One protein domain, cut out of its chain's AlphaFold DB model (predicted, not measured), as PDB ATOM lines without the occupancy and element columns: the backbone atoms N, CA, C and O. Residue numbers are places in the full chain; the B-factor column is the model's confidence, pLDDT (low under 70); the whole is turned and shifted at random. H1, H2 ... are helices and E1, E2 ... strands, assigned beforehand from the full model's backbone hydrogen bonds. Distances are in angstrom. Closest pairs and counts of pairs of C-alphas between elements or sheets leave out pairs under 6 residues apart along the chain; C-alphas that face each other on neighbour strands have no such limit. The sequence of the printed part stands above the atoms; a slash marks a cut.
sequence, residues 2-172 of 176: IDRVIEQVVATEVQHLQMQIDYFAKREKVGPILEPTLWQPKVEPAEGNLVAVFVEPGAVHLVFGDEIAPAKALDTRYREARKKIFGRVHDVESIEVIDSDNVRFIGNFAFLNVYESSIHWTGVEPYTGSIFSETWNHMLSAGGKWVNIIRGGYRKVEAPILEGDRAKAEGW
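AT A GLANCE: This is residues 2 to 172 of the 176 residues of an uncharacterized protein of marine sediment metagenome (UniProt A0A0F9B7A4). A strongly twisted wall of six strands has the short helix H4 packed on one face, and the long helix H1 only grazes this sheet with its residues 17 to 24, while its earlier residues run on past the sheet, where residues 6 to 14 touch H2. A small sheet, E7 E1 E8, lies over part of the opposite face, loosely and only partly face to face with it, and H3 grazes this small sheet. The printed part has 171 residues with four named helices and nine named strands, in the order H1 E1 E2 E3 H2 E4 E5 E6 E7 H3 E8 E9 H4. The large sheet runs E6 E5 E4 E3 E2 E9 and the small one E7 E1 E8, both mixed, and the class is mixed, helices and strands. The whole is compact, with a radius of gyration of the C-alphas of 14.9 A and spans of 44 by 36 by 26 A.

HOW THE PARTS SIT: In the large sheet E4, residues 91 to 97, is antiparallel to E3, residues 59 to 64, with N 62 and O 93 2.8 A apart. E3 forms a hairpin with E2, residues 50 to 56 (N 54 to O 61, 2.8 A). E9, residues 161 to 163, is an edge strand parallel to E2 (N 162 to O 53, 2.8 A). E4, E5 at 102 to 105 and E6 at 123 to 126 form a meander, each strand the antiparallel neighbour of the one before (N 104 to O 96, 2.8 A; N 105 to O 123, 2.9 A). H4, residues 166 to 170, is on this sheet at a height of 7.3 A, only just over E3, on which 3 of its 5 C-alphas fall. H1, residues 2 to 26, only grazes the sheet, with residues 17 to 24. With residues 6 to 14 alone H1 touches H2, residues 72 to 86: the closest C-alphas, of Val 10 and Tyr 78, are 5.5 A apart, at a tilt of 36 degrees, only just steep, the same way. With residues 21 to 25 alone H1 touches H4, closest at the C-alphas of Phe 24 and Arg 166, 6.6 A. In the small sheet E1, residues 37 to 41, is parallel to E7, residues 130 to 133 (N 131 to O 37, 2.9 A), and antiparallel to E8, residues 154 to 157 (N 155 to O 40, 2.8 A). The closest C-alphas of E2 and E8, of Leu 50 and Val 157, are 7.1 A apart, while E4 and E7 are apart. H3, residues 146 to 150, only grazes the small sheet, with residues 147 to 149. In H1, H2, H3 and H4 every O i to N i+4 pair is within hydrogen-bond range.

IN THESE COORDINATES: H1 is 36.5 A long, from C-alpha 2 at (-17.254, 13.052, -38.050) to C-alpha 26 at (-26.750, 30.590, -7.516). H2 measures 20.5 A, E4 19.7 A, E2 17.8 A, E3 16.4 A and E1 13.8 A; E5, E6, E7, E8, E9, H3 and H4 are shorter. H4 ends with C-alpha 170 at (-16.692, 35.907, -17.666).

THE WHOLE: The two C-alphas farthest apart, of Ile 2 and Pro 32, are 45.0 A apart. The printed part has no cut. The links E5 to E6 and E7 to H3 are long, and in the latter residues 140 to 141 pair antiparallel with 132 to 133 of E7. The mean pLDDT of the printed part is 92.6, and residue 115 is under 70.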
ATOM      1  N   ILE A   2     -18.149  12.151 -38.801       78.56
ATOM      2  CA  ILE A   2     -17.254  13.052 -38.050       78.56
ATOM      3  C   ILE A   2     -17.955  14.353 -37.622       78.56
ATOM      4  O   ILE A   2     -17.841  14.732 -36.464       78.56
ATOM      5  N   ASP A   3     -18.750  14.982 -38.495       85.31
ATOM      6  CA  ASP A   3     -19.462  16.224 -38.147       85.31
ATOM      7  C   ASP A   3     -20.393  16.072 -36.944       85.31
ATOM      8  O   ASP A   3     -20.369  16.900 -36.045       85.31
ATOM      9  N   ARG A   4     -21.143  14.966 -36.892       87.19
ATOM     10  CA  ARG A   4     -22.051  14.653 -35.785       87.19
ATOM     11  C   ARG A   4     -21.298  14.420 -34.472       87.19
ATOM     12  O   ARG A   4     -21.802  14.783 -33.419       87.19
ATOM     13  N   VAL A   5     -20.104  13.823 -34.532       84.62
ATOM     14  CA  VAL A   5     -19.244  13.650 -33.349       84.62
ATOM     15  C   VAL A   5     -18.752  15.009 -32.858       84.62
ATOM     16  O   VAL A   5     -18.851  15.292 -31.671       84.62
ATOM     17  N   ILE A   6     -18.291  15.878 -33.764       86.75
ATOM     18  CA  ILE A   6     -17.860  17.235 -33.406       86.75
ATOM     19  C   ILE A   6     -19.021  18.031 -32.795       86.75
ATOM     20  O   ILE A   6     -18.838  18.676 -31.771       86.75
ATOM     21  N   GLU A   7     -20.221  17.958 -33.374       90.44
ATOM     22  CA  GLU A   7     -21.419  18.612 -32.830       90.44
ATOM     23  C   GLU A   7     -21.762  18.125 -31.419       90.44
ATOM     24  O   GLU A   7     -22.107  18.932 -30.561       90.44
ATOM     25  N   GLN A   8     -21.642  16.820 -31.161       89.25
ATOM     26  CA  GLN A   8     -21.876  16.253 -29.832       89.25
ATOM     27  C   GLN A   8     -20.840  16.725 -28.811       89.25
ATOM     28  O   GLN A   8     -21.221  17.068 -27.694       89.25
ATOM     29  N   VAL A   9     -19.561  16.775 -29.192       87.00
ATOM     30  CA  VAL A   9     -18.487  17.298 -28.332       87.00
ATOM     31  C   VAL A   9     -18.748  18.768 -28.009       87.00
ATOM     32  O   VAL A   9     -18.830  19.128 -26.844       87.00
ATOM     33  N   VAL A  10     -19.008  19.597 -29.024       90.56
ATOM     34  CA  VAL A  10     -19.327  21.023 -28.835       90.56
ATOM     35  C   VAL A  10     -20.544  21.217 -27.928       90.56
ATOM     36  O   VAL A  10     -20.518  22.065 -27.043       90.56
ATOM     37  N   ALA A  11     -21.612  20.441 -28.128       91.69
ATOM     38  CA  ALA A  11     -22.805  20.529 -27.291       91.69
ATOM     39  C   ALA A  11     -22.518  20.146 -25.830       91.69
ATOM     40  O   ALA A  11     -23.066  20.773 -24.926       91.69
ATOM     41  N   THR A  12     -21.655  19.150 -25.617       90.44
ATOM     42  CA  THR A  12     -21.235  18.694 -24.285       90.44
ATOM     43  C   THR A  12     -20.452  19.793 -23.570       90.44
ATOM     44  O   THR A  12     -20.874  20.233 -22.504       90.44
ATOM     45  N   GLU A  13     -19.400  20.326 -24.193       91.00
ATOM     46  CA  GLU A  13     -18.583  21.412 -23.629       91.00
ATOM     47  C   GLU A  13     -19.429  22.658 -23.289       91.00
ATOM     48  O   GLU A  13     -19.387  23.181 -22.175       91.00
ATOM     49  N   VAL A  14     -20.310  23.085 -24.205       92.31
ATOM     50  CA  VAL A  14     -21.235  24.211 -23.968       92.31
ATOM     51  C   VAL A  14     -22.162  23.946 -22.781       92.31
ATOM     52  O   VAL A  14     -22.402  24.843 -21.969       92.31
ATOM     53  N   GLN A  15     -22.700  22.728 -22.673       93.06
ATOM     54  CA  GLN A  15     -23.562  22.346 -21.558       93.06
ATOM     55  C   GLN A  15     -22.806  22.410 -20.225       93.06
ATOM     56  O   GLN A  15     -23.377  22.860 -19.229       93.06
ATOM     57  N   HIS A  16     -21.536  22.003 -20.199       91.31
ATOM     58  CA  HIS A  16     -20.709  22.056 -18.996       91.31
ATOM     59  C   HIS A  16     -20.386  23.484 -18.570       91.31
ATOM     60  O   HIS A  16     -20.576  23.813 -17.396       91.31
ATOM     61  N   LEU A  17     -20.017  24.356 -19.510       92.94
ATOM     62  CA  LEU A  17     -19.813  25.774 -19.216       92.94
ATOM     63  C   LEU A  17     -21.085  26.419 -18.656       92.94
ATOM     64  O   LEU A  17     -21.040  27.072 -17.613       92.94
ATOM     65  N   GLN A  18     -22.244  26.176 -19.279       95.38
ATOM     66  CA  GLN A  18     -23.514  26.711 -18.784       95.38
ATOM     67  C   GLN A  18     -23.864  26.175 -17.391       95.38
ATOM     68  O   GLN A  18     -24.330  26.929 -16.538       95.38
ATOM     69  N   MET A  19     -23.620  24.888 -17.136       95.88
ATOM     70  CA  MET A  19     -23.844  24.281 -15.825       95.88
ATOM     71  C   MET A  19     -23.009  24.972 -14.742       95.88
ATOM     72  O   MET A  19     -23.535  25.265 -13.666       95.88
ATOM     73  N   GLN A  20     -21.729  25.249 -15.006       96.31
ATOM     74  CA  GLN A  20     -20.898  25.945 -14.029       96.31
ATOM     75  C   GLN A  20     -21.329  27.400 -13.830       96.31
ATOM     76  O   GLN A  20     -21.398  27.853 -12.687       96.31
ATOM     77  N   ILE A  21     -21.659  28.118 -14.911       96.75
ATOM     78  CA  ILE A  21     -22.210  29.480 -14.830       96.75
ATOM     79  C   ILE A  21     -23.412  29.495 -13.883       96.75
ATOM     80  O   ILE A  21     -23.439  30.256 -12.915       96.75
ATOM     81  N   ASP A  22     -24.368  28.598 -14.113       96.81
ATOM     82  CA  ASP A  22     -25.575  28.477 -13.305       96.81
ATOM     83  C   ASP A  22     -25.281  28.131 -11.843       96.81
ATOM     84  O   ASP A  22     -25.900  28.702 -10.941       96.81
ATOM     85  N   TYR A  23     -24.359  27.198 -11.601       97.62
ATOM     86  CA  TYR A  23     -23.989  26.763 -10.257       97.62
ATOM     87  C   TYR A  23     -23.377  27.910  -9.450       97.62
ATOM     88  O   TYR A  23     -23.863  28.257  -8.371       97.62
ATOM     89  N   PHE A  24     -22.337  28.548  -9.993       97.44
ATOM     90  CA  PHE A  24     -21.604  29.595  -9.288       97.44
ATOM     91  C   PHE A  24     -22.387  30.905  -9.185       97.44
ATOM     92  O   PHE A  24     -22.154  31.656  -8.240       97.44
ATOM     93  N   ALA A  25     -23.345  31.165 -10.079       96.50
ATOM     94  CA  ALA A  25     -24.262  32.295  -9.944       96.50
ATOM     95  C   ALA A  25     -25.254  32.124  -8.778       96.50
ATOM     96  O   ALA A  25     -25.636  33.108  -8.150       96.50
ATOM     97  N   LYS A  26     -25.687  30.886  -8.496       95.94
ATOM     98  CA  LYS A  26     -26.750  30.590  -7.516       95.94
ATOM     99  C   LYS A  26     -26.227  30.176  -6.143       95.94
ATOM    100  O   LYS A  26     -26.986  30.241  -5.178       95.94
ATOM    101  N   ARG A  27     -24.976  29.714  -6.044       94.81
ATOM    102  CA  ARG A  27     -24.388  29.315  -4.758       94.81
ATOM    103  C   ARG A  27     -24.326  30.497  -3.787       94.81
ATOM    104  O   ARG A  27     -24.150  31.648  -4.190       94.81
ATOM    105  N   GLU A  28     -24.367  30.194  -2.497       93.25
ATOM    106  CA  GLU A  28     -24.115  31.180  -1.448       93.25
ATOM    107  C   GLU A  28     -22.633  31.583  -1.425       93.25
ATOM    108  O   GLU A  28     -21.762  30.721  -1.526       93.25
ATOM    109  N   LYS A  29     -22.342  32.883  -1.293       94.56
ATOM    110  CA  LYS A  29     -20.988  33.462  -1.323       94.56
ATOM    111  C   LYS A  29     -20.375  33.515   0.076       94.56
ATOM    112  O   LYS A  29     -20.196  34.587   0.653       94.56
ATOM    113  N   VAL A  30     -20.110  32.343   0.637       93.94
ATOM    114  CA  VAL A  30     -19.562  32.157   1.989       93.94
ATOM    115  C   VAL A  30     -18.361  31.224   1.962       93.94
ATOM    116  O   VAL A  30     -18.201  30.451   1.023       93.94
ATOM    117  N   GLY A  31     -17.539  31.279   3.008       93.19
ATOM    118  CA  GLY A  31     -16.337  30.458   3.140       93.19
ATOM    119  C   GLY A  31     -15.047  31.253   2.933       93.19
ATOM    120  O   GLY A  31     -15.086  32.474   2.755       93.19
ATOM    121  N   PRO A  32     -13.888  30.579   3.008       94.50
ATOM    122  CA  PRO A  32     -12.598  31.232   2.859       94.50
ATOM    123  C   PRO A  32     -12.385  31.739   1.428       94.50
ATOM    124  O   PRO A  32     -12.910  31.187   0.460       94.50
ATOM    125  N   ILE A  33     -11.587  32.797   1.314       95.69
ATOM    126  CA  ILE A  33     -11.039  33.278   0.044       95.69
ATOM    127  C   ILE A  33      -9.660  32.635  -0.096       95.69
ATOM    128  O   ILE A  33      -8.829  32.771   0.802       95.69
ATOM    129  N   LEU A  34      -9.434  31.902  -1.187       94.00
ATOM    130  CA  LEU A  34      -8.163  31.228  -1.449       94.00
ATOM    131  C   LEU A  34      -7.424  31.875  -2.613       94.00
ATOM    132  O   LEU A  34      -8.014  32.155  -3.651       94.00
ATOM    133  N   GLU A  35      -6.110  32.004  -2.455       95.19
ATOM    134  CA  GLU A  35      -5.175  32.423  -3.500       95.19
ATOM    135  C   GLU A  35      -4.261  31.239  -3.854       95.19
ATOM    136  O   GLU A  35      -3.197  31.067  -3.250       95.19
ATOM    137  N   PRO A  36      -4.690  30.336  -4.756       94.69
ATOM    138  CA  PRO A  36      -3.930  29.131  -5.057       94.69
ATOM    139  C   PRO A  36      -2.642  29.428  -5.821       94.69
ATOM    140  O   PRO A  36      -2.578  30.322  -6.664       94.69
ATOM    141  N   THR A  37      -1.624  28.593  -5.601       97.06
ATOM    142  CA  THR A  37      -0.511  28.485  -6.550       97.06
ATOM    143  C   THR A  37      -0.990  27.725  -7.780       97.06
ATOM    144  O   THR A  37      -1.499  26.609  -7.670       97.06
ATOM    145  N   LEU A  38      -0.817  28.315  -8.958       97.06
ATOM    146  CA  LEU A  38      -1.371  27.779 -10.197       97.06
ATOM    147  C   LEU A  38      -0.290  27.175 -11.078       97.06
ATOM    148  O   LEU A  38       0.797  27.737 -11.245       97.06
ATOM    149  N   TRP A  39      -0.612  26.020 -11.644       96.88
ATOM    150  CA  TRP A  39       0.292  25.223 -12.454       96.88
ATOM    151  C   TRP A  39      -0.382  24.837 -13.765       96.88
ATOM    152  O   TRP A  39      -1.499  24.327 -13.756       96.88
ATOM    153  N   GLN A  40       0.319  25.026 -14.883       95.00
ATOM    154  CA  GLN A  40      -0.143  24.554 -16.190       95.00
ATOM    155  C   GLN A  40       0.909  23.663 -16.880       95.00
ATOM    156  O   GLN A  40       2.112  23.826 -16.622       95.00
ATOM    157  N   PRO A  41       0.510  22.709 -17.745       93.00
ATOM    158  CA  PRO A  41       1.431  21.818 -18.450       93.00
ATOM    159  C   PRO A  41       2.413  22.602 -19.319       93.00
ATOM    160  O   PRO A  41       1.995  23.394 -20.147       93.00
ATOM    161  N   LYS A  42       3.729  22.365 -19.206       92.31
ATOM    162  CA  LYS A  42       4.759  23.121 -19.961       92.31
ATOM    163  C   LYS A  42       4.583  23.091 -21.482       92.31
ATOM    164  O   LYS A  42       5.139  23.946 -22.164       92.31
ATOM    165  N   VAL A  43       3.893  22.076 -21.994       88.25
ATOM    166  CA  VAL A  43       3.680  21.854 -23.423       88.25
ATOM    167  C   VAL A  43       2.199  22.043 -23.734       88.25
ATOM    168  O   VAL A  43       1.428  21.084 -23.753       88.25
ATOM    169  N   GLU A  44       1.827  23.294 -23.980       86.44
ATOM    170  CA  GLU A  44       0.511  23.717 -24.458       86.44
ATOM    171  C   GLU A  44       0.648  25.031 -25.256       86.44
ATOM    172  O   GLU A  44       1.685  25.699 -25.152       86.44
ATOM    173  N   PRO A  45      -0.340  25.404 -26.088       88.69
ATOM    174  CA  PRO A  45      -0.300  26.665 -26.823       88.69
ATOM    175  C   PRO A  45      -0.380  27.874 -25.880       88.69
ATOM    176  O   PRO A  45      -1.123  27.860 -24.902       88.69
ATOM    177  N   ALA A  46       0.351  28.943 -26.200       90.94
ATOM    178  CA  ALA A  46       0.429  30.134 -25.353       90.94
ATOM    179  C   ALA A  46      -0.908  30.885 -25.246       90.94
ATOM    180  O   ALA A  46      -1.158  31.582 -24.266       90.94
ATOM    181  N   GLU A  47      -1.773  30.745 -26.245       91.62
ATOM    182  CA  GLU A  47      -3.102  31.341 -26.265       91.62
ATOM    183  C   GLU A  47      -4.022  30.725 -25.195       91.62
ATOM    184  O   GLU A  47      -4.907  31.416 -24.705       91.62
ATOM    185  N   GLY A  48      -3.767  29.479 -24.767       91.62
ATOM    186  CA  GLY A  48      -4.473  28.803 -23.668       91.62
ATOM    187  C   GLY A  48      -3.890  29.073 -22.275       91.62
ATOM    188  O   GLY A  48      -4.231  28.405 -21.301       91.62
ATOM    189  N   ASN A  49      -2.967  30.030 -22.151       94.00
ATOM    190  CA  ASN A  49      -2.411  30.392 -20.851       94.00
ATOM    191  C   ASN A  49      -3.503  30.920 -19.916       94.00
ATOM    192  O   ASN A  49      -4.412  31.634 -20.335       94.00
ATOM    193  N   LEU A  50      -3.358  30.640 -18.626       95.62
ATOM    194  CA  LEU A  50      -4.095  31.327 -17.582       95.62
ATOM    195  C   LEU A  50      -3.678  32.806 -17.571       95.62
ATOM    196  O   LEU A  50      -2.493  33.127 -17.462       95.62
ATOM    197  N   VAL A  51      -4.658  33.698 -17.675       95.50
ATOM    198  CA  VAL A  51      -4.457  35.148 -17.831       95.50
ATOM    199  C   VAL A  51      -4.970  35.966 -16.652       95.50
ATOM    200  O   VAL A  51      -4.511  37.087 -16.459       95.50
ATOM    201  N   ALA A  52      -5.892  35.426 -15.853       96.81
ATOM    202  CA  ALA A  52      -6.376  36.059 -14.630       96.81
ATOM    203  C   ALA A  52      -7.005  35.039 -13.679       96.81
ATOM    204  O   ALA A  52      -7.429  33.954 -14.081       96.81
ATOM    205  N   VAL A  53      -7.091  35.422 -12.411       97.88
ATOM    206  CA  VAL A  53      -7.759  34.668 -11.353       97.88
ATOM    207  C   VAL A  53      -8.709  35.616 -10.648       97.88
ATOM    208  O   VAL A  53      -8.292  36.685 -10.211       97.88
ATOM    209  N   PHE A  54      -9.970  35.227 -10.513       98.06
ATOM    210  CA  PHE A  54     -10.933  35.940  -9.686       98.06
ATOM    211  C   PHE A  54     -11.245  35.127  -8.442       98.06
ATOM    212  O   PHE A  54     -11.494  33.924  -8.527       98.06
ATOM    213  N   VAL A  55     -11.222  35.777  -7.288       97.94
ATOM    214  CA  VAL A  55     -11.497  35.142  -6.000       97.94
ATOM    215  C   VAL A  55     -12.703  35.797  -5.337       97.94
ATOM    216  O   VAL A  55     -12.875  37.020  -5.364       97.94
ATOM    217  N   GLU A  56     -13.542  34.969  -4.724       97.50
ATOM    218  CA  GLU A  56     -14.687  35.374  -3.910       97.50
ATOM    219  C   GLU A  56     -14.849  34.391  -2.735       97.50
ATOM    220  O   GLU A  56     -14.309  33.282  -2.781       97.50
ATOM    221  N   PRO A  57     -15.588  34.736  -1.666       97.56
ATOM    222  CA  PRO A  57     -15.789  33.820  -0.545       97.56
ATOM    223  C   PRO A  57     -16.343  32.462  -1.002       97.56
ATOM    224  O   PRO A  57     -17.441  32.388  -1.568       97.56
ATOM    225  N   GLY A  58     -15.578  31.391  -0.783       97.19
ATOM    226  CA  GLY A  58     -15.953  30.028  -1.161       97.19
ATOM    227  C   GLY A  58     -15.734  29.656  -2.631       97.19
ATOM    228  O   GLY A  58     -16.206  28.595  -3.040       97.19
ATOM    229  N   ALA A  59     -15.079  30.485  -3.456       98.06
ATOM    230  CA  ALA A  59     -14.734  30.089  -4.823       98.06
ATOM    231  C   ALA A  59     -13.500  30.784  -5.407       98.06
ATOM    232  O   ALA A  59     -13.122  31.892  -5.030       98.06
ATOM    233  N   VAL A  60     -12.920  30.112  -6.398       98.12
ATOM    234  CA  VAL A  60     -11.865  30.635  -7.268       98.12
ATOM    235  C   VAL A  60     -12.287  30.417  -8.718       98.12
ATOM    236  O   VAL A  60     -12.753  29.333  -9.072       98.12
ATOM    237  N   HIS A  61     -12.119  31.431  -9.559       98.12
ATOM    238  CA  HIS A  61     -12.443  31.411 -10.981       98.12
ATOM    239  C   HIS A  61     -11.175  31.670 -11.794       98.12
ATOM    240  O   HIS A  61     -10.549  32.723 -11.682       98.12
ATOM    241  N   LEU A  62     -10.787  30.693 -12.600       98.12
ATOM    242  CA  LEU A  62      -9.593  30.702 -13.429       98.12
ATOM    243  C   LEU A  62      -9.970  31.132 -14.843       98.12
ATOM    244  O   LEU A  62     -10.815  30.493 -15.462       98.12
ATOM    245  N   VAL A  63      -9.350  32.201 -15.342       97.62
ATOM    246  CA  VAL A  63      -9.563  32.700 -16.705       97.62
ATOM    247  C   VAL A  63      -8.394  32.273 -17.578       97.62
ATOM    248  O   VAL A  63      -7.256  32.683 -17.339       97.62
ATOM    249  N   PHE A  64      -8.680  31.485 -18.606       96.38
ATOM    250  CA  PHE A  64      -7.728  31.056 -19.627       96.38
ATOM    251  C   PHE A  64      -7.940  31.880 -20.892       96.38
ATOM    252  O   PHE A  64      -9.078  32.095 -21.298       96.38
ATOM    253  N   GLY A  65      -6.863  32.349 -21.524       94.19
ATOM    254  CA  GLY A  65      -6.936  33.237 -22.690       94.19
ATOM    255  C   GLY A  65      -7.745  32.654 -23.852       94.19
ATOM    256  O   GLY A  65      -8.388  33.394 -24.598       94.19
ATOM    257  N   ASP A  66      -7.766  31.330 -23.962       93.38
ATOM    258  CA  ASP A  66      -8.527  30.557 -24.931       93.38
ATOM    259  C   ASP A  66      -8.600  29.093 -24.491       93.38
ATOM    260  O   ASP A  66      -7.862  28.685 -23.606       93.38
ATOM    261  N   GLU A  67      -9.423  28.294 -25.165       91.38
ATOM    262  CA  GLU A  67      -9.485  26.837 -25.037       91.38
ATOM    263  C   GLU A  67      -9.306  26.218 -26.419       91.38
ATOM    264  O   GLU A  67     -10.103  26.472 -27.333       91.38
ATOM    265  N   ILE A  68      -8.225  25.455 -26.581       91.12
ATOM    266  CA  ILE A  68      -7.718  25.072 -27.900       91.12
ATOM    267  C   ILE A  68      -7.828  23.572 -28.062       91.12
ATOM    268  O   ILE A  68      -7.024  22.804 -27.528       91.12
ATOM    269  N   ALA A  69      -8.816  23.150 -28.842       90.50
ATOM    270  CA  ALA A  69      -9.062  21.732 -29.030       90.50
ATOM    271  C   ALA A  69      -7.935  21.070 -29.850       90.50
ATOM    272  O   ALA A  69      -7.395  21.672 -30.784       90.50
ATOM    273  N   PRO A  70      -7.613  19.788 -29.594       86.44
ATOM    274  CA  PRO A  70      -6.468  19.106 -30.207       86.44
ATOM    275  C   PRO A  70      -6.600  18.932 -31.729       86.44
ATOM    276  O   PRO A  70      -5.609  18.709 -32.423       86.44
ATOM    277  N   ALA A  71      -7.819  19.031 -32.269       90.19
ATOM    278  CA  ALA A  71      -8.091  18.942 -33.697       90.19
ATOM    279  C   ALA A  71      -8.635  20.269 -34.235       90.19
ATOM    280  O   ALA A  71      -9.689  20.733 -33.806       90.19
ATOM    281  N   LYS A  72      -7.990  20.823 -35.270       91.25
ATOM    282  CA  LYS A  72      -8.345  22.122 -35.875       91.25
ATOM    283  C   LYS A  72      -9.831  22.271 -36.234       91.25
ATOM    284  O   LYS A  72     -10.402  23.345 -36.060       91.25
ATOM    285  N   ALA A  73     -10.457  21.214 -36.756       91.12
ATOM    286  CA  ALA A  73     -11.873  21.242 -37.126       91.12
ATOM    287  C   ALA A  73     -12.799  21.348 -35.902       91.12
ATOM    288  O   ALA A  73     -13.802  22.058 -35.962       91.12
ATOM    289  N   LEU A  74     -12.448  20.669 -34.804       91.12
ATOM    290  CA  LEU A  74     -13.150  20.783 -33.528       91.12
ATOM    291  C   LEU A  74     -12.923  22.173 -32.926       91.12
ATOM    292  O   LEU A  74     -13.898  22.848 -32.616       91.12
ATOM    293  N   ASP A  75     -11.666  22.625 -32.867       93.69
ATOM    294  CA  ASP A  75     -11.290  23.936 -32.317       93.69
ATOM    295  C   ASP A  75     -12.055  25.076 -32.996       93.69
ATOM    296  O   ASP A  75     -12.692  25.891 -32.335       93.69
ATOM    297  N   THR A  76     -12.083  25.079 -34.333       94.56
ATOM    298  CA  THR A  76     -12.770  26.121 -35.111       94.56
ATOM    299  C   THR A  76     -14.258  26.182 -34.760       94.56
ATOM    300  O   THR A  76     -14.771  27.250 -34.428       94.56
ATOM    301  N   ARG A  77     -14.955  25.037 -34.785       93.69
ATOM    302  CA  ARG A  77     -16.400  24.990 -34.512       93.69
ATOM    303  C   ARG A  77     -16.727  25.314 -33.065       93.69
ATOM    304  O   ARG A  77     -17.729  25.971 -32.791       93.69
ATOM    305  N   TYR A  78     -15.899  24.853 -32.140       93.19
ATOM    306  CA  TYR A  78     -16.130  25.092 -30.730       93.19
ATOM    307  C   TYR A  78     -15.881  26.557 -30.358       93.19
ATOM    308  O   TYR A  78     -16.709  27.177 -29.693       93.19
ATOM    309  N   ARG A  79     -14.820  27.168 -30.888       94.44
ATOM    310  CA  ARG A  79     -14.562  28.608 -30.776       94.44
ATOM    311  C   ARG A  79     -15.712  29.446 -31.341       94.44
ATOM    312  O   ARG A  79     -16.114  30.432 -30.724       94.44
ATOM    313  N   GLU A  80     -16.261  29.072 -32.498       94.88
ATOM    314  CA  GLU A  80     -17.453  29.719 -33.070       94.88
ATOM    315  C   GLU A  80     -18.670  29.598 -32.146       94.88
ATOM    316  O   GLU A  80     -19.378  30.586 -31.929       94.88
ATOM    317  N   ALA A  81     -18.895  28.416 -31.565       93.81
ATOM    318  CA  ALA A  81     -19.973  28.192 -30.608       93.81
ATOM    319  C   ALA A  81     -19.807  29.059 -29.350       93.81
ATOM    320  O   ALA A  81     -20.753  29.751 -28.975       93.81
ATOM    321  N   ARG A  82     -18.608  29.107 -28.754       93.88
ATOM    322  CA  ARG A  82     -18.321  29.937 -27.572       93.88
ATOM    323  C   ARG A  82     -18.534  31.426 -27.851       93.88
ATOM    324  O   ARG A  82     -19.254  32.083 -27.100       93.88
ATOM    325  N   LYS A  83     -18.052  31.940 -28.992       94.38
ATOM    326  CA  LYS A  83     -18.329  33.327 -29.419       94.38
ATOM    327  C   LYS A  83     -19.820  33.596 -29.574       94.38
ATOM    328  O   LYS A  83     -20.297  34.645 -29.156       94.38
ATOM    329  N   LYS A  84     -20.558  32.675 -30.195       95.31
ATOM    330  CA  LYS A  84     -21.987  32.850 -30.473       95.31
ATOM    331  C   LYS A  84     -22.846  32.803 -29.208       95.31
ATOM    332  O   LYS A  84     -23.829  33.533 -29.132       95.31
ATOM    333  N   ILE A  85     -22.518  31.918 -28.271       93.69
ATOM    334  CA  ILE A  85     -23.344  31.633 -27.090       93.69
ATOM    335  C   ILE A  85     -22.946  32.531 -25.917       93.69
ATOM    336  O   ILE A  85     -23.817  33.104 -25.272       93.69
ATOM    337  N   PHE A  86     -21.644  32.685 -25.673       93.38
ATOM    338  CA  PHE A  86     -21.111  33.402 -24.511       93.38
ATOM    339  C   PHE A  86     -20.524  34.776 -24.861       93.38
ATOM    340  O   PHE A  86     -20.195  35.543 -23.964       93.38
ATOM    341  N   GLY A  87     -20.371  35.109 -26.149       93.25
ATOM    342  CA  GLY A  87     -19.786  36.386 -26.578       93.25
ATOM    343  C   GLY A  87     -18.260  36.460 -26.454       93.25
ATOM    344  O   GLY A  87     -17.687  37.522 -26.685       93.25
ATOM    345  N   ARG A  88     -17.591  35.348 -26.118       93.06
ATOM    346  CA  ARG A  88     -16.156  35.286 -25.797       93.06
ATOM    347  C   ARG A  88     -15.474  34.016 -26.310       93.06
ATOM    348  O   ARG A  88     -16.141  33.064 -26.710       93.06
ATOM    349  N   VAL A  89     -14.139  34.023 -26.304       92.12
ATOM    350  CA  VAL A  89     -13.292  32.839 -26.575       92.12
ATOM    351  C   VAL A  89     -12.385  32.460 -25.422       92.12
ATOM    352  O   VAL A  89     -11.925  31.328 -25.400       92.12
ATOM    353  N   HIS A  90     -12.112  33.366 -24.484       93.44
ATOM    354  CA  HIS A  90     -11.447  32.968 -23.251       93.44
ATOM    355  C   HIS A  90     -12.326  31.961 -22.532       93.44
ATOM    356  O   HIS A  90     -13.547  32.000 -22.689       93.44
ATOM    357  N   ASP A  91     -11.718  31.059 -21.787       95.06
ATOM    358  CA  ASP A  91     -12.420  30.054 -21.008       95.06
ATOM    359  C   ASP A  91     -12.368  30.383 -19.513       95.06
ATOM    360  O   ASP A  91     -11.462  31.082 -19.055       95.06
ATOM    361  N   VAL A  92     -13.388  29.947 -18.775       96.94
ATOM    362  CA  VAL A  92     -13.532  30.229 -17.348       96.94
ATOM    363  C   VAL A  92     -13.914  28.960 -16.609       96.94
ATOM    364  O   VAL A  92     -15.059  28.500 -16.666       96.94
ATOM    365  N   GLU A  93     -12.971  28.481 -15.810       97.38
ATOM    366  CA  GLU A  93     -13.157  27.329 -14.943       97.38
ATOM    367  C   GLU A  93     -13.291  27.755 -13.494       97.38
ATOM    368  O   GLU A  93     -12.661  28.707 -13.042       97.38
ATOM    369  N   SER A  94     -14.167  27.096 -12.742       97.81
ATOM    370  CA  SER A  94     -14.454  27.497 -11.364       97.81
ATOM    371  C   SER A  94     -14.321  26.356 -10.375       97.81
ATOM    372  O   SER A  94     -14.671  25.210 -10.651       97.81
ATOM    373  N   ILE A  95     -13.830  26.707  -9.196       97.69
ATOM    374  CA  ILE A  95     -13.549  25.801  -8.092       97.69
ATOM    375  C   ILE A  95     -14.367  26.289  -6.910       97.69
ATOM    376  O   ILE A  95     -14.321  27.469  -6.561       97.69
ATOM    377  N   GLU A  96     -15.120  25.389  -6.296       97.81
ATOM    378  CA  GLU A  96     -15.755  25.648  -5.012       97.81
ATOM    379  C   GLU A  96     -14.753  25.331  -3.906       97.81
ATOM    380  O   GLU A  96     -14.134  24.266  -3.879       97.81
ATOM    381  N   VAL A  97     -14.610  26.261  -2.976       97.06
ATOM    382  CA  VAL A  97     -13.814  26.076  -1.774       97.06
ATOM    383  C   VAL A  97     -14.755  25.643  -0.661       97.06
ATOM    384  O   VAL A  97     -15.595  26.426  -0.221       97.06
ATOM    385  N   ILE A  98     -14.622  24.391  -0.222       93.94
ATOM    386  CA  ILE A  98     -15.453  23.848   0.860       93.94
ATOM    387  C   ILE A  98     -14.927  24.364   2.204       93.94
ATOM    388  O   ILE A  98     -15.687  24.882   3.021       93.94
ATOM    389  N   ASP A  99     -13.617  24.239   2.412       91.69
ATOM    390  CA  ASP A  99     -12.885  24.688   3.593       91.69
ATOM    391  C   ASP A  99     -11.403  24.930   3.230       91.69
ATOM    392  O   ASP A  99     -11.046  24.967   2.051       91.69
ATOM    393  N   SER A 100     -10.534  25.151   4.221       88.88
ATOM    394  CA  SER A 100      -9.098  25.372   3.985       88.88
ATOM    395  C   SER A 100      -8.360  24.144   3.454       88.88
ATOM    396  O   SER A 100      -7.252  24.292   2.943       88.88
ATOM    397  N   ASP A 101      -8.954  22.960   3.579       93.75
ATOM    398  CA  ASP A 101      -8.296  21.675   3.371       93.75
ATOM    399  C   ASP A 101      -8.921  20.898   2.204       93.75
ATOM    400  O   ASP A 101      -8.390  19.861   1.815       93.75
ATOM    401  N   ASN A 102     -10.033  21.370   1.629       96.00
ATOM    402  CA  ASN A 102     -10.774  20.687   0.572       96.00
ATOM    403  C   ASN A 102     -11.340  21.662  -0.464       96.00
ATOM    404  O   ASN A 102     -12.010  22.651  -0.148       96.00
ATOM    405  N   VAL A 103     -11.164  21.297  -1.731       97.44
ATOM    406  CA  VAL A 103     -11.760  21.983  -2.880       97.44
ATOM    407  C   VAL A 103     -12.617  21.022  -3.690       97.44
ATOM    408  O   VAL A 103     -12.356  19.817  -3.749       97.44
ATOM    409  N   ARG A 104     -13.652  21.560  -4.332       97.50
ATOM    410  CA  ARG A 104     -14.529  20.833  -5.243       97.50
ATOM    411  C   ARG A 104     -14.454  21.429  -6.642       97.50
ATOM    412  O   ARG A 104     -14.683  22.616  -6.856       97.50
ATOM    413  N   PHE A 105     -14.201  20.551  -7.594       96.62
ATOM    414  CA  PHE A 105     -14.177  20.821  -9.022       96.62
ATOM    415  C   PHE A 105     -15.555  20.475  -9.586       96.62
ATOM    416  O   PHE A 105     -15.936  19.305  -9.573       96.62
ATOM    417  N   ILE A 106     -16.344  21.470 -10.001       94.88
ATOM    418  CA  ILE A 106     -17.726  21.288 -10.474       94.88
ATOM    419  C   ILE A 106     -17.719  21.150 -11.995       94.88
ATOM    420  O   ILE A 106     -17.597  22.138 -12.705       94.88
ATOM    421  N   GLY A 107     -17.872  19.931 -12.513       92.31
ATOM    422  CA  GLY A 107     -17.849  19.679 -13.960       92.31
ATOM    423  C   GLY A 107     -16.498  19.921 -14.632       92.31
ATOM    424  O   GLY A 107     -16.427  19.899 -15.854       92.31
ATOM    425  N   ASN A 108     -15.440  20.135 -13.857       94.38
ATOM    426  CA  ASN A 108     -14.086  20.353 -14.346       94.38
ATOM    427  C   ASN A 108     -13.053  19.504 -13.607       94.38
ATOM    428  O   ASN A 108     -11.874  19.821 -13.598       94.38
ATOM    429  N   PHE A 109     -13.462  18.396 -12.994       94.38
ATOM    430  CA  PHE A 109     -12.527  17.503 -12.327       94.38
ATOM    431  C   PHE A 109     -11.756  16.615 -13.316       94.38
ATOM    432  O   PHE A 109     -12.347  15.796 -14.020       94.38
ATOM    433  N   ALA A 110     -10.426  16.707 -13.329       89.06
ATOM    434  CA  ALA A 110      -9.575  16.000 -14.289       89.06
ATOM    435  C   ALA A 110      -9.469  14.477 -14.090       89.06
ATOM    436  O   ALA A 110      -8.883  13.810 -14.935       89.06
ATOM    437  N   PHE A 111      -9.986  13.912 -12.991       84.06
ATOM    438  CA  PHE A 111      -9.992  12.477 -12.645       84.06
ATOM    439  C   PHE A 111      -8.973  11.578 -13.394       84.06
ATOM    440  O   PHE A 111      -7.779  11.625 -13.087       84.06
ATOM    441  N   LEU A 112      -9.447  10.752 -14.339       73.06
ATOM    442  CA  LEU A 112      -8.673   9.880 -15.233       73.06
ATOM    443  C   LEU A 112      -8.652  10.419 -16.670       73.06
ATOM    444  O   LEU A 112      -8.399   9.660 -17.610       73.06
ATOM    445  N   ASN A 113      -8.958  11.701 -16.862       73.75
ATOM    446  CA  ASN A 113      -8.957  12.283 -18.189       73.75
ATOM    447  C   ASN A 113      -7.555  12.213 -18.781       73.75
ATOM    448  O   ASN A 113      -6.562  12.623 -18.179       73.75
ATOM    449  N   VAL A 114      -7.501  11.696 -20.001       71.50
ATOM    450  CA  VAL A 114      -6.365  11.925 -20.883       71.50
ATOM    451  C   VAL A 114      -6.513  13.312 -21.487       71.50
ATOM    452  O   VAL A 114      -7.637  13.800 -21.640       71.50
ATOM    453  N   TYR A 115      -5.382  13.933 -21.823       69.88
ATOM    454  CA  TYR A 115      -5.341  15.317 -22.283       69.88
ATOM    455  C   TYR A 115      -6.378  15.579 -23.375       69.88
ATOM    456  O   TYR A 115      -7.088  16.560 -23.267       69.88
ATOM    457  N   GLU A 116      -6.535  14.668 -24.339       77.06
ATOM    458  CA  GLU A 116      -7.385  14.784 -25.530       77.06
ATOM    459  C   GLU A 116      -8.880  14.445 -25.314       77.06
ATOM    460  O   GLU A 116      -9.631  14.356 -26.286       77.06
ATOM    461  N   SER A 117      -9.334  14.230 -24.075       79.69
ATOM    462  CA  SER A 117     -10.734  13.877 -23.774       79.69
ATOM    463  C   SER A 117     -11.619  15.098 -23.478       79.69
ATOM    464  O   SER A 117     -11.119  16.139 -23.081       79.69
ATOM    465  N   SER A 118     -12.933  14.944 -23.680       79.81
ATOM    466  CA  SER A 118     -14.001  15.943 -23.438       79.81
ATOM    467  C   SER A 118     -14.955  15.453 -22.329       79.81
ATOM    468  O   SER A 118     -16.173  15.589 -22.372       79.81
ATOM    469  N   ILE A 119     -14.417  14.699 -21.366       84.75
ATOM    470  CA  ILE A 119     -15.233  14.073 -20.321       84.75
ATOM    471  C   ILE A 119     -15.205  14.970 -19.094       84.75
ATOM    472  O   ILE A 119     -14.141  15.236 -18.552       84.75
ATOM    473  N   HIS A 120     -16.367  15.384 -18.614       88.44
ATOM    474  CA  HIS A 120     -16.458  16.270 -17.464       88.44
ATOM    475  C   HIS A 120     -16.941  15.524 -16.230       88.44
ATOM    476  O   HIS A 120     -17.956  14.824 -16.256       88.44
ATOM    477  N   TRP A 121     -16.221  15.709 -15.129       89.94
ATOM    478  CA  TRP A 121     -16.533  15.106 -13.840       89.94
ATOM    479  C   TRP A 121     -16.670  16.176 -12.768       89.94
ATOM    480  O   TRP A 121     -16.100  17.260 -12.878       89.94
ATOM    481  N   THR A 122     -17.379  15.834 -11.698       94.31
ATOM    482  CA  THR A 122     -17.327  16.579 -10.442       94.31
ATOM    483  C   THR A 122     -16.569  15.755  -9.416       94.31
ATOM    484  O   THR A 122     -16.815  14.555  -9.287       94.31
ATOM    485  N   GLY A 123     -15.659  16.385  -8.682       95.25
ATOM    486  CA  GLY A 123     -14.829  15.709  -7.689       95.25
ATOM    487  C   GLY A 123     -14.415  16.631  -6.557       95.25
ATOM    488  O   GLY A 123     -14.421  17.850  -6.707       95.25
ATOM    489  N   VAL A 124     -14.076  16.031  -5.421       96.94
ATOM    490  CA  VAL A 124     -13.509  16.715  -4.255       96.94
ATOM    491  C   VAL A 124     -12.102  16.176  -4.053       96.94
ATOM    492  O   VAL A 124     -11.918  14.958  -4.054       96.94
ATOM    493  N   GLU A 125     -11.130  17.063  -3.875       96.50
ATOM    494  CA  GLU A 125      -9.759  16.687  -3.529       96.50
ATOM    495  C   GLU A 125      -9.262  17.482  -2.313       96.50
ATOM    496  O   GLU A 125      -9.677  18.633  -2.121       96.50
ATOM    497  N   PRO A 126      -8.352  16.895  -1.510       96.38
ATOM    498  CA  PRO A 126      -7.628  17.636  -0.492       96.38
ATOM    499  C   PRO A 126      -6.850  18.791  -1.125       96.38
ATOM    500  O   PRO A 126      -6.130  18.607  -2.108       96.38
ATOM    501  N   TYR A 127      -6.974  19.975  -0.545       95.56
ATOM    502  CA  TYR A 127      -6.303  21.175  -1.003       95.56
ATOM    503  C   TYR A 127      -4.950  21.335  -0.316       95.56
ATOM    504  O   TYR A 127      -4.850  21.423   0.905       95.56
ATOM    505  N   THR A 128      -3.888  21.411  -1.116       92.38
ATOM    506  CA  THR A 128      -2.510  21.570  -0.627       92.38
ATOM    507  C   THR A 128      -1.906  22.918  -1.022       92.38
ATOM    508  O   THR A 128      -0.688  23.039  -1.160       92.38
ATOM    509  N   GLY A 129      -2.741  23.930  -1.279       95.31
ATOM    510  CA  GLY A 129      -2.283  25.253  -1.719       95.31
ATOM    511  C   GLY A 129      -2.023  25.382  -3.225       95.31
ATOM    512  O   GLY A 129      -1.539  26.423  -3.667       95.31
ATOM    513  N   SER A 130      -2.283  24.339  -4.019       96.75
ATOM    514  CA  SER A 130      -2.019  24.322  -5.463       96.75
ATOM    515  C   SER A 130      -3.212  23.816  -6.264       96.75
ATOM    516  O   SER A 130      -3.929  22.932  -5.803       96.75
ATOM    517  N   ILE A 131      -3.384  24.358  -7.470       97.44
ATOM    518  CA  ILE A 131      -4.318  23.863  -8.487       97.44
ATOM    519  C   ILE A 131      -3.566  23.718  -9.812       97.44
ATOM    520  O   ILE A 131      -2.734  24.556 -10.172       97.44
ATOM    521  N   PHE A 132      -3.869  22.647 -10.532       96.12
ATOM    522  CA  PHE A 132      -3.238  22.249 -11.781       96.12
ATOM    523  C   PHE A 132      -4.290  22.201 -12.885       96.12
ATOM    524  O   PHE A 132      -5.328  21.572 -12.686       96.12
ATOM    525  N   SER A 133      -4.018  22.807 -14.043       94.69
ATOM    526  CA  SER A 133      -4.747  22.484 -15.274       94.69
ATOM    527  C   SER A 133      -4.139  21.241 -15.922       94.69
ATOM    528  O   SER A 133      -2.921  21.054 -15.920       94.69
ATOM    529  N   GLU A 134      -4.982  20.355 -16.445       91.69
ATOM    530  CA  GLU A 134      -4.568  18.995 -16.805       91.69
ATOM    531  C   GLU A 134      -4.804  18.625 -18.269       91.69
ATOM    532  O   GLU A 134      -4.096  17.769 -18.806       91.69
ATOM    533  N   THR A 135      -5.789  19.241 -18.915       86.94
ATOM    534  CA  THR A 135      -6.265  18.887 -20.261       86.94
ATOM    535  C   THR A 135      -6.418  20.132 -21.137       86.94
ATOM    536  O   THR A 135      -6.292  21.254 -20.649       86.94
ATOM    537  N   TRP A 136      -6.683  19.946 -22.438       84.56
ATOM    538  CA  TRP A 136      -6.890  21.071 -23.369       84.56
ATOM    539  C   TRP A 136      -8.148  21.895 -23.055       84.56
ATOM    540  O   TRP A 136      -8.174  23.078 -23.371       84.56
ATOM    541  N   ASN A 137      -9.153  21.270 -22.436       85.56
ATOM    542  CA  ASN A 137     -10.379  21.897 -21.938       85.56
ATOM    543  C   ASN A 137     -10.280  22.276 -20.450       85.56
ATOM    544  O   ASN A 137     -11.256  22.222 -19.714       85.56
ATOM    545  N   HIS A 138      -9.058  22.551 -19.981       91.88
ATOM    546  CA  HIS A 138      -8.739  23.064 -18.643       91.88
ATOM    547  C   HIS A 138      -9.350  22.314 -17.456       91.88
ATOM    548  O   HIS A 138      -9.579  22.894 -16.396       91.88
ATOM    549  N   MET A 139      -9.522  20.999 -17.568       93.94
ATOM    550  CA  MET A 139      -9.911  20.187 -16.420       93.94
ATOM    551  C   MET A 139      -8.833  20.292 -15.335       93.94
ATOM    552  O   MET A 139      -7.636  20.305 -15.629       93.94
ATOM    553  N   LEU A 140      -9.257  20.351 -14.078       95.50
ATOM    554  CA  LEU A 140      -8.446  20.739 -12.936       95.50
ATOM    555  C   LEU A 140      -8.215  19.593 -11.945       95.50
ATOM    556  O   LEU A 140      -9.024  18.668 -11.808       95.50
ATOM    557  N   SER A 141      -7.110  19.683 -11.209       95.50
ATOM    558  CA  SER A 141      -6.844  18.879 -10.013       95.50
ATOM    559  C   SER A 141      -6.064  19.683  -8.965       95.50
ATOM    560  O   SER A 141      -5.492  20.727  -9.274       95.50
ATOM    561  N   ALA A 142      -6.026  19.208  -7.723       95.38
ATOM    562  CA  ALA A 142      -5.209  19.754  -6.641       95.38
ATOM    563  C   ALA A 142      -3.846  19.044  -6.509       95.38
ATOM    564  O   ALA A 142      -2.944  19.559  -5.851       95.38
ATOM    565  N   GLY A 143      -3.679  17.869  -7.131       92.31
ATOM    566  CA  GLY A 143      -2.487  17.023  -6.967       92.31
ATOM    567  C   GLY A 143      -1.539  16.943  -8.167       92.31
ATOM    568  O   GLY A 143      -0.438  16.407  -8.028       92.31
ATOM    569  N   GLY A 144      -1.944  17.427  -9.341       91.00
ATOM    570  CA  GLY A 144      -1.229  17.137 -10.580       91.00
ATOM    571  C   GLY A 144      -1.463  15.694 -11.058       91.00
ATOM    572  O   GLY A 144      -1.807  14.785 -10.296       91.00
ATOM    573  N   LYS A 145      -1.237  15.435 -12.345       87.88
ATOM    574  CA  LYS A 145      -1.331  14.115 -12.978       87.88
ATOM    575  C   LYS A 145       0.013  13.679 -13.552       87.88
ATOM    576  O   LYS A 145       0.732  14.425 -14.218       87.88
ATOM    577  N   TRP A 146       0.318  12.393 -13.379       86.69
ATOM    578  CA  TRP A 146       1.526  11.763 -13.926       86.69
ATOM    579  C   TRP A 146       1.614  11.871 -15.459       86.69
ATOM    580  O   TRP A 146       2.714  11.945 -16.004       86.69
ATOM    581  N   VAL A 147       0.468  11.937 -16.148       85.06
ATOM    582  CA  VAL A 147       0.395  12.106 -17.607       85.06
ATOM    583  C   VAL A 147       1.046  13.420 -18.051       85.06
ATOM    584  O   VAL A 147       1.750  13.451 -19.057       85.06
ATOM    585  N   ASN A 148       0.888  14.502 -17.294       87.94
ATOM    586  CA  ASN A 148       1.544  15.766 -17.625       87.94
ATOM    587  C   ASN A 148       3.016  15.779 -17.209       87.94
ATOM    588  O   ASN A 148       3.835  16.378 -17.903       87.94
ATOM    589  N   ILE A 149       3.397  15.027 -16.171       88.12
ATOM    590  CA  ILE A 149       4.809  14.809 -15.812       88.12
ATOM    591  C   ILE A 149       5.577  14.175 -16.981       88.12
ATOM    592  O   ILE A 149       6.634  14.683 -17.359       88.12
ATOM    593  N   ILE A 150       5.030  13.132 -17.616       88.06
ATOM    594  CA  ILE A 150       5.681  12.496 -18.776       88.06
ATOM    595  C   ILE A 150       5.693  13.391 -20.029       88.06
ATOM    596  O   ILE A 150       6.528  13.193 -20.907       88.06
ATOM    597  N   ARG A 151       4.814  14.402 -20.103       86.19
ATOM    598  CA  ARG A 151       4.734  15.399 -21.191       86.19
ATOM    599  C   ARG A 151       5.605  16.642 -20.955       86.19
ATOM    600  O   ARG A 151       5.449  17.639 -21.651       86.19
ATOM    601  N   GLY A 152       6.527  16.601 -19.992       90.31
ATOM    602  CA  GLY A 152       7.448  17.707 -19.681       90.31
ATOM    603  C   GLY A 152       7.170  18.414 -18.350       90.31
ATOM    604  O   GLY A 152       7.942  19.292 -17.941       90.31
ATOM    605  N   GLY A 153       6.121  18.002 -17.639       93.25
ATOM    606  CA  GLY A 153       5.726  18.522 -16.335       93.25
ATOM    607  C   GLY A 153       4.973  19.842 -16.415       93.25
ATOM    608  O   GLY A 153       4.430  20.213 -17.454       93.25
ATOM    609  N   TYR A 154       4.973  20.564 -15.298       95.50
ATOM    610  CA  TYR A 154       4.239  21.816 -15.133       95.50
ATOM    611  C   TYR A 154       5.169  23.019 -15.043       95.50
ATOM    612  O   TYR A 154       6.328  22.904 -14.630       95.50
ATOM    613  N   ARG A 155       4.641  24.186 -15.401       95.56
ATOM    614  CA  ARG A 155       5.194  25.489 -15.028       95.56
ATOM    615  C   ARG A 155       4.258  26.154 -14.032       95.56
ATOM    616  O   ARG A 155       3.042  26.031 -14.161       95.56
ATOM    617  N   LYS A 156       4.838  26.866 -13.070       96.56
ATOM    618  CA  LYS A 156       4.084  27.806 -12.245       96.56
ATOM    619  C   LYS A 156       3.626  28.952 -13.143       96.56
ATOM    620  O   LYS A 156       4.407  29.408 -13.980       96.56
ATOM    621  N   VAL A 157       2.393  29.402 -12.962       94.25
ATOM    622  CA  VAL A 157       1.836  30.547 -13.681       94.25
ATOM    623  C   VAL A 157       1.571  31.680 -12.705       94.25
ATOM    624  O   VAL A 157       1.041  31.471 -11.616       94.25
ATOM    625  N   GLU A 158       1.989  32.879 -13.096       92.75
ATOM    626  CA  GLU A 158       1.792  34.106 -12.331       92.75
ATOM    627  C   GLU A 158       0.772  34.958 -13.080       92.75
ATOM    628  O   GLU A 158       1.114  35.739 -13.965       92.75
ATOM    629  N   ALA A 159      -0.500  34.731 -12.759       92.31
ATOM    630  CA  ALA A 159      -1.620  35.514 -13.257       92.31
ATOM    631  C   ALA A 159      -2.082  36.500 -12.169       92.31
ATOM    632  O   ALA A 159      -1.978  36.180 -10.980       92.31
ATOM    633  N   PRO A 160      -2.590  37.688 -12.540       95.19
ATOM    634  CA  PRO A 160      -3.162  38.621 -11.579       95.19
ATOM    635  C   PRO A 160      -4.334  37.979 -10.831       95.19
ATOM    636  O   PRO A 160      -5.221  37.385 -11.448       95.19
ATOM    637  N   ILE A 161      -4.336  38.139  -9.508       96.12
ATOM    638  CA  ILE A 161      -5.442  37.757  -8.628       96.12
ATOM    639  C   ILE A 161      -6.291  39.000  -8.373       96.12
ATOM    640  O   ILE A 161      -5.786  40.034  -7.936       96.12
ATOM    641  N   LEU A 162      -7.578  38.901  -8.686       96.56
ATOM    642  CA  LEU A 162      -8.548  39.987  -8.658       96.56
ATOM    643  C   LEU A 162      -9.745  39.590  -7.791       96.56
ATOM    644  O   LEU A 162     -10.142  38.429  -7.742       96.56
ATOM    645  N   GLU A 163     -10.381  40.562  -7.143       96.25
ATOM    646  CA  GLU A 163     -11.632  40.311  -6.426       96.25
ATOM    647  C   GLU A 163     -12.827  40.277  -7.387       96.25
ATOM    648  O   GLU A 163     -13.136  41.253  -8.094       96.25
ATOM    649  N   GLY A 164     -13.567  39.173  -7.376       96.19
ATOM    650  CA  GLY A 164     -14.749  39.054  -8.210       96.19
ATOM    651  C   GLY A 164     -15.396  37.690  -8.219       96.19
ATOM    652  O   GLY A 164     -14.768  36.671  -7.956       96.19
ATOM    653  N   ASP A 165     -16.673  37.707  -8.571       96.75
ATOM    654  CA  ASP A 165     -17.430  36.501  -8.831       96.75
ATOM    655  C   ASP A 165     -17.150  35.971 -10.242       96.75
ATOM    656  O   ASP A 165     -16.454  36.585 -11.062       96.75
ATOM    657  N   ARG A 166     -17.754  34.821 -10.547       96.94
ATOM    658  CA  ARG A 166     -17.685  34.237 -11.883       96.94
ATOM    659  C   ARG A 166     -18.096  35.238 -12.960       96.94
ATOM    660  O   ARG A 166     -17.420  35.304 -13.971       96.94
ATOM    661  N   ALA A 167     -19.143  36.041 -12.762       96.56
ATOM    662  CA  ALA A 167     -19.608  36.982 -13.784       96.56
ATOM    663  C   ALA A 167     -18.534  38.019 -14.164       96.56
ATOM    664  O   ALA A 167     -18.384  38.333 -15.345       96.56
ATOM    665  N   LYS A 168     -17.741  38.503 -13.198       96.38
ATOM    666  CA  LYS A 168     -16.567  39.338 -13.500       96.38
ATOM    667  C   LYS A 168     -15.480  38.581 -14.264       96.38
ATOM    668  O   LYS A 168     -14.893  39.159 -15.174       96.38
ATOM    669  N   ALA A 169     -15.241  37.311 -13.935       96.81
ATOM    670  CA  ALA A 169     -14.312  36.459 -14.681       96.81
ATOM    671  C   ALA A 169     -14.778  36.235 -16.134       96.81
ATOM    672  O   ALA A 169     -13.988  36.331 -17.069       96.81
ATOM    673  N   GLU A 170     -16.081  36.022 -16.339       95.62
ATOM    674  CA  GLU A 170     -16.692  35.907 -17.666       95.62
ATOM    675  C   GLU A 170     -16.545  37.198 -18.482       95.62
ATOM    676  O   GLU A 170     -16.273  37.152 -19.680       95.62
ATOM    677  N   GLY A 171     -16.689  38.348 -17.822       94.44
ATOM    678  CA  GLY A 171     -16.494  39.673 -18.408       94.44
ATOM    679  C   GLY A 171     -15.035  40.114 -18.509       94.44
ATOM    680  O   GLY A 171     -14.797  41.276 -18.841       94.44
ATOM    681  N   TRP A 172     -14.069  39.240 -18.202       92.88
ATOM    682  CA  TRP A 172     -12.662  39.601 -18.269       92.88
ATOM    683  C   TRP A 172     -12.282  40.016 -19.690       92.88
ATOM    684  O   TRP A 172     -12.563  39.333 -20.676       92.88
TER     685      TRP A 172